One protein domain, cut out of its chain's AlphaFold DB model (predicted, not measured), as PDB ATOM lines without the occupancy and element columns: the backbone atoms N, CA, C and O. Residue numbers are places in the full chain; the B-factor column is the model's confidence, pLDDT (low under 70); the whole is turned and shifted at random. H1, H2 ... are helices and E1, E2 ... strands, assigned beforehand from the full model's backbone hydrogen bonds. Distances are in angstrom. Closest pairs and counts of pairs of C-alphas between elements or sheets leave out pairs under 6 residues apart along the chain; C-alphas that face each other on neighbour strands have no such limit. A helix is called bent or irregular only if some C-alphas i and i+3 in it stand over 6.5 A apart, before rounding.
ATOM      1  N   VAL A   6      83.105 101.153 111.669       50.88
ATOM      2  CA  VAL A   6      82.295 101.581 110.513       50.88
ATOM      3  C   VAL A   6      82.000 103.087 110.522       50.88
ATOM      4  O   VAL A   6      82.038 103.734 109.480       50.88
ATOM      5  N   ARG A   7      81.771 103.693 111.698       55.66
ATOM      6  CA  ARG A   7      81.348 105.105 111.791       55.66
ATOM      7  C   ARG A   7      82.454 106.121 111.496       55.66
ATOM      8  O   ARG A   7      82.167 107.175 110.941       55.66
ATOM      9  N   ARG A   8      83.713 105.802 111.823       54.72
ATOM     10  CA  ARG A   8      84.848 106.726 111.631       54.72
ATOM     11  C   ARG A   8      85.169 106.973 110.160       54.72
ATOM     12  O   ARG A   8      85.597 108.063 109.805       54.72
ATOM     13  N   THR A   9      84.935 105.987 109.297       69.31
ATOM     14  CA  THR A   9      85.182 106.139 107.860       69.31
ATOM     15  C   THR A   9      84.068 106.919 107.167       69.31
ATOM     16  O   THR A   9      84.373 107.685 106.264       69.31
ATOM     17  N   LEU A  10      82.809 106.798 107.603       82.12
ATOM     18  CA  LEU A  10      81.678 107.443 106.924       82.12
ATOM     19  C   LEU A  10      81.739 108.971 106.971       82.12
ATOM     20  O   LEU A  10      81.549 109.598 105.936       82.12
ATOM     21  N   LEU A  11      82.060 109.567 108.126       87.06
ATOM     22  CA  LEU A  11      82.148 111.029 108.248       87.06
ATOM     23  C   LEU A  11      83.200 111.613 107.302       87.06
ATOM     24  O   LEU A  11      82.921 112.558 106.579       87.06
ATOM     25  N   VAL A  12      84.389 111.009 107.258       90.75
ATOM     26  CA  VAL A  12      85.478 111.451 106.376       90.75
ATOM     27  C   VAL A  12      85.155 111.172 104.909       90.75
ATOM     28  O   VAL A  12      85.454 111.988 104.041       90.75
ATOM     29  N   TRP A  13      84.552 110.020 104.611       92.62
ATOM     30  CA  TRP A  13      84.287 109.600 103.237       92.62
ATOM     31  C   TRP A  13      83.135 110.373 102.586       92.62
ATOM     32  O   TRP A  13      83.195 110.647 101.390       92.62
ATOM     33  N   LEU A  14      82.112 110.731 103.370       91.88
ATOM     34  CA  LEU A  14      80.929 111.475 102.922       91.88
ATOM     35  C   LEU A  14      81.042 112.990 103.138       91.88
ATOM     36  O   LEU A  14      80.150 113.723 102.717       91.88
ATOM     37  N   ALA A  15      82.112 113.476 103.775       92.94
ATOM     38  CA  ALA A  15      82.355 114.906 103.910       92.94
ATOM     39  C   ALA A  15      82.420 115.587 102.533       92.94
ATOM     40  O   ALA A  15      83.049 115.087 101.599       92.94
ATOM     41  N   ALA A  16      81.809 116.770 102.436       93.31
ATOM     42  CA  ALA A  16      81.916 117.620 101.252       93.31
ATOM     43  C   ALA A  16      83.322 118.231 101.095       93.31
ATOM     44  O   ALA A  16      83.724 118.568  99.985       93.31
ATOM     45  N   LEU A  17      84.077 118.345 102.194       95.56
ATOM     46  CA  LEU A  17      85.456 118.823 102.195       95.56
ATOM     47  C   LEU A  17      86.427 117.725 101.755       95.56
ATOM     48  O   LEU A  17      86.279 116.556 102.124       95.56
ATOM     49  N   GLY A  18      87.458 118.121 101.010       95.50
ATOM     50  CA  GLY A  18      88.587 117.251 100.711       95.50
ATOM     51  C   GLY A  18      89.376 116.936 101.979       95.50
ATOM     52  O   GLY A  18      89.819 117.844 102.676       95.50
ATOM     53  N   ILE A  19      89.563 115.650 102.271       95.62
ATOM     54  CA  ILE A  19      90.339 115.178 103.421       95.62
ATOM     55  C   ILE A  19      91.365 114.148 102.946       95.62
ATOM     56  O   ILE A  19      91.020 113.199 102.234       95.62
ATOM     57  N   ALA A  20      92.606 114.313 103.403       95.38
ATOM     58  CA  ALA A  20      93.702 113.373 103.220       95.38
ATOM     59  C   ALA A  20      94.237 112.898 104.578       95.38
ATOM     60  O   ALA A  20      94.327 113.670 105.530       95.38
ATOM     61  N   LEU A  21      94.588 111.618 104.658       95.31
ATOM     62  CA  LEU A  21      95.396 111.044 105.723       95.31
ATOM     63  C   LEU A  21      96.811 110.861 105.178       95.31
ATOM     64  O   LEU A  21      96.979 110.221 104.137       95.31
ATOM     65  N   VAL A  22      97.799 111.383 105.897       96.94
ATOM     66  CA  VAL A  22      99.220 111.283 105.552       96.94
ATOM     67  C   VAL A  22     100.004 110.611 106.677       96.94
ATOM     68  O   VAL A  22      99.535 110.578 107.818       96.94
ATOM     69  N   ASP A  23     101.163 110.043 106.354       97.12
ATOM     70  CA  ASP A  23     102.125 109.599 107.363       97.12
ATOM     71  C   ASP A  23     102.914 110.783 107.952       97.12
ATOM     72  O   ASP A  23     102.679 111.948 107.626       97.12
ATOM     73  N   THR A  24     103.856 110.486 108.847       97.44
ATOM     74  CA  THR A  24     104.694 111.497 109.508       97.44
ATOM     75  C   THR A  24     105.664 112.206 108.565       97.44
ATOM     76  O   THR A  24     106.183 113.256 108.925       97.44
ATOM     77  N   GLU A  25     105.912 111.657 107.375       97.31
ATOM     78  CA  GLU A  25     106.732 112.273 106.329       97.31
ATOM     79  C   GLU A  25     105.879 113.053 105.313       97.31
ATOM     80  O   GLU A  25     106.411 113.614 104.355       97.31
ATOM     81  N   GLY A  26     104.556 113.097 105.503       97.12
ATOM     82  CA  GLY A  26     103.629 113.777 104.605       97.12
ATOM     83  C   GLY A  26     103.249 112.959 103.372       97.12
ATOM     84  O   GLY A  26     102.724 113.524 102.414       97.12
ATOM     85  N   ARG A  27     103.484 111.642 103.351       97.88
ATOM     86  CA  ARG A  27     103.078 110.801 102.220       97.88
ATOM     87  C   ARG A  27     101.610 110.418 102.326       97.88
ATOM     88  O   ARG A  27     101.145 110.021 103.396       97.88
ATOM     89  N   PHE A  28     100.872 110.472 101.221       97.00
ATOM     90  CA  PHE A  28      99.457 110.093 101.211       97.00
ATOM     91  C   PHE A  28      99.254 108.621 101.583       97.00
ATOM     92  O   PHE A  28      99.676 107.710 100.867       97.00
ATOM     93  N   LEU A  29      98.514 108.393 102.668       95.56
ATOM     94  CA  LEU A  29      98.031 107.077 103.075       95.56
ATOM     95  C   LEU A  29      96.630 106.808 102.531       95.56
ATOM     96  O   LEU A  29      96.350 105.687 102.110       95.56
ATOM     97  N   ARG A  30      95.740 107.811 102.567       94.38
ATOM     98  CA  ARG A  30      94.375 107.748 102.020       94.38
ATOM     99  C   ARG A  30      93.867 109.142 101.675       94.38
ATOM    100  O   ARG A  30      94.173 110.100 102.370       94.38
ATOM    101  N   VAL A  31      92.983 109.228 100.690       95.69
ATOM    102  CA  VAL A  31      92.233 110.448 100.358       95.69
ATOM    103  C   VAL A  31      90.748 110.122 100.224       95.69
ATOM    104  O   VAL A  31      90.392 109.008  99.830       95.69
ATOM    105  N   ASN A  32      89.866 111.058 100.576       96.06
ATOM    106  CA  ASN A  32      88.428 110.883 100.362       96.06
ATOM    107  C   ASN A  32      88.021 111.238  98.908       96.06
ATOM    108  O   ASN A  32      88.802 111.834  98.161       96.06
ATOM    109  N   PRO A  33      86.804 110.877  98.455       97.00
ATOM    110  CA  PRO A  33      86.327 111.214  97.112       97.00
ATOM    111  C   PRO A  33      86.258 112.717  96.837       97.00
ATOM    112  O   PRO A  33      86.476 113.136  95.705       97.00
ATOM    113  N   ALA A  34      85.960 113.534  97.851       97.06
ATOM    114  CA  ALA A  34      85.936 114.984  97.692       97.06
ATOM    115  C   ALA A  34      87.330 115.544  97.367       97.06
ATOM    116  O   ALA A  34      87.449 116.389  96.490       97.06
ATOM    117  N   PHE A  35      88.380 115.011  97.993       97.00
ATOM    118  CA  PHE A  35      89.771 115.386  97.742       97.00
ATOM    119  C   PHE A  35      90.219 114.992  96.331       97.00
ATOM    120  O   PHE A  35      90.808 115.805  95.626       97.00
ATOM    121  N   GLN A  36      89.855 113.781  95.885       96.62
ATOM    122  CA  GLN A  36      90.098 113.333  94.506       96.62
ATOM    123  C   GLN A  36      89.427 114.259  93.483       96.62
ATOM    124  O   GLN A  36      90.057 114.664  92.514       96.62
ATOM    125  N   ARG A  37      88.164 114.648  93.713       96.94
ATOM    126  CA  ARG A  37      87.451 115.595  92.839       96.94
ATOM    127  C   ARG A  37      88.063 116.992  92.854       96.94
ATOM    128  O   ARG A  37      88.113 117.628  91.812       96.94
ATOM    129  N   PHE A  38      88.494 117.462  94.023       95.00
ATOM    130  CA  PHE A  38      89.063 118.795  94.187       95.00
ATOM    131  C   PHE A  38      90.393 118.950  93.441       95.00
ATOM    132  O   PHE A  38      90.593 119.956  92.772       95.00
ATOM    133  N   LEU A  39      91.276 117.950  93.525       94.50
ATOM    134  CA  LEU A  39      92.574 117.988  92.843       94.50
ATOM    135  C   LEU A  39      92.546 117.416  91.419       94.50
ATOM    136  O   LEU A  39      93.472 117.662  90.655       94.50
ATOM    137  N   GLY A  40      91.521 116.638  91.065       96.69
ATOM    138  CA  GLY A  40      91.403 115.987  89.758       96.69
ATOM    139  C   GLY A  40      92.223 114.703  89.601       96.69
ATOM    140  O   GLY A  40      92.262 114.150  88.507       96.69
ATOM    141  N   TYR A  41      92.841 114.201  90.675       96.50
ATOM    142  CA  TYR A  41      93.636 112.971  90.654       96.50
ATOM    143  C   TYR A  41      92.918 111.826  91.382       96.50
ATOM    144  O   TYR A  41      92.329 112.041  92.449       96.50
ATOM    145  N   PRO A  42      92.985 110.587  90.869       96.94
ATOM    146  CA  PRO A  42      92.492 109.423  91.588       96.94
ATOM    147  C   PRO A  42      93.434 109.032  92.739       96.94
ATOM    148  O   PRO A  42      94.639 109.275  92.711       96.94
ATOM    149  N   ALA A  43      92.893 108.366  93.763       95.75
ATOM    150  CA  ALA A  43      93.625 108.012  94.983       95.75
ATOM    151  C   ALA A  43      94.912 107.210  94.726       95.75
ATOM    152  O   ALA A  43      95.919 107.443  95.388       95.75
ATOM    153  N   HIS A  44      94.885 106.285  93.762       96.75
ATOM    154  CA  HIS A  44      96.021 105.413  93.462       96.75
ATOM    155  C   HIS A  44      97.217 106.169  92.872       96.75
ATOM    156  O   HIS A  44      98.349 105.732  93.044       96.75
ATOM    157  N   GLU A  45      96.988 107.310  92.220       97.12
ATOM    158  CA  GLU A  45      98.072 108.151  91.713       97.12
ATOM    159  C   GLU A  45      98.729 108.965  92.825       97.12
ATOM    160  O   GLU A  45      99.904 109.297  92.722       97.12
ATOM    161  N   MET A  46      98.001 109.278  93.896       96.19
ATOM    162  CA  MET A  46      98.533 110.030  95.033       96.19
ATOM    163  C   MET A  46      99.183 109.131  96.087       96.19
ATOM    164  O   MET A  46     100.065 109.593  96.801       96.19
ATOM    165  N   GLN A  47      98.767 107.866  96.200       96.75
ATOM    166  CA  GLN A  47      99.237 106.927  97.222       96.75
ATOM    167  C   GLN A  47     100.775 106.918  97.331       96.75
ATOM    168  O   GLN A  47     101.479 106.629  96.368       96.75
ATOM    169  N   GLY A  48     101.298 107.229  98.520       96.44
ATOM    170  CA  GLY A  48     102.736 107.256  98.798       96.44
ATOM    171  C   GLY A  48     103.502 108.475  98.263       96.44
ATOM    172  O   GLY A  48     104.682 108.614  98.589       96.44
ATOM    173  N   ARG A  49     102.870 109.370  97.492       96.81
ATOM    174  CA  ARG A  49     103.468 110.655  97.090       96.81
ATOM    175  C   ARG A  49     103.474 111.636  98.255       96.81
ATOM    176  O   ARG A  49     102.611 111.552  99.128       96.81
ATOM    177  N   ASN A  50     104.434 112.557  98.253       96.12
ATOM    178  CA  ASN A  50     104.500 113.629  99.241       96.12
ATOM    179  C   ASN A  50     103.466 114.726  98.932       96.12
ATOM    180  O   ASN A  50     103.085 114.912  97.776       96.12
ATOM    181  N   ILE A  51     103.003 115.421  99.972       91.94
ATOM    182  CA  ILE A  51     102.163 116.620  99.847       91.94
ATOM    183  C   ILE A  51     102.951 117.872  99.421       91.94
ATOM    184  O   ILE A  51     102.320 118.860  99.042       91.94
TER     185      ILE A  51
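What this domain is: This is residues 6 to 51 of the 52 residues of the protein "PAS domain S-box protein" of Planctomycetes bacterium (UniProt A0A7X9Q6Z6). A short two-stranded hairpin, E1 and E2, forms the middle of this small domain, with helix H1 out at one end and the helices H2 and H3 over one side of the hairpin, H3 beside E2. The chain passes from H1 into the hairpin, then turns back through H2 to H3. The printed part has 46 residues, with three named helices and two named strands in the order H1 E1 E2 H2 H3; the sheet has the order E1 - E2 and is antiparallel. The class is mixed, helices and strands. The whole is compact, with a radius of gyration of the C-alphas of 10.3 A, and its C-alphas span 26 by 23 by 15 A.

How they stand to each other: The first element is H1, residues 6 to 14. E1, residues 20 to 22, and E2, residues 28 to 31, are a hairpin of antiparallel strands, with 166 degrees between their directions. Their C-alphas 20 and 31 face each other at 4.3 A. Across the pair, N 21 and O 30 are within hydrogen-bond range at 2.8 A, as are N 29 and O 21 at 2.8 A. H1 and E2 are only just apart, their closest C-alphas at 8.5 A. H2, residues 33 to 39, and H1 only just touch, with 3 pairs of C-alphas within 8 A, the closest being those of Trp 13 and Pro 33 at 6.7 A. H1 and H2 run the same way at a shallow tilt of 33 degrees, only just short of steep. The closest C-alphas of E1 and H2 are those of Ala 20 and Phe 35, 7.0 A apart. H3, residues 43 to 46, is close to H2 but not clearly touching, with the C-alphas of Gln 36 and Ala 43 closest at 6.4 A. The closest C-alphas of E2 and H3 are those of Val 31 and Ala 43, 6.1 A apart. H3 is apart from H1 and from E1. In H2 every O i to N i+4 pair is within hydrogen-bond range; in H1 2 of 5 are, beside 3 of 6 O i to N i+3 pairs, and H3 is too short for an O i to N i+4 pair.

Where its parts are: H1 begins with C-alpha 6 at (82.295, 101.581, 110.513) and measures 12.5 A; it is neither bent nor irregular, but only just: C-alphas 8 and 11 are 6.1 A apart. E1 measures 6.3 A and E2 7.3 A, from C-alpha 28 at (99.457, 110.093, 101.211). H2 measures 10.2 A. H3 measures 5.3 A and ends with C-alpha 46 at (98.533, 110.030, 95.033).

The domain as a whole: The two C-alphas farthest apart are those of Arg 7 and Asn 50, at 27.7 A. The printed part has no cut, and its four links are tight. The mean pLDDT of the printed part is 91.9; residues 6 to 9 are under 70.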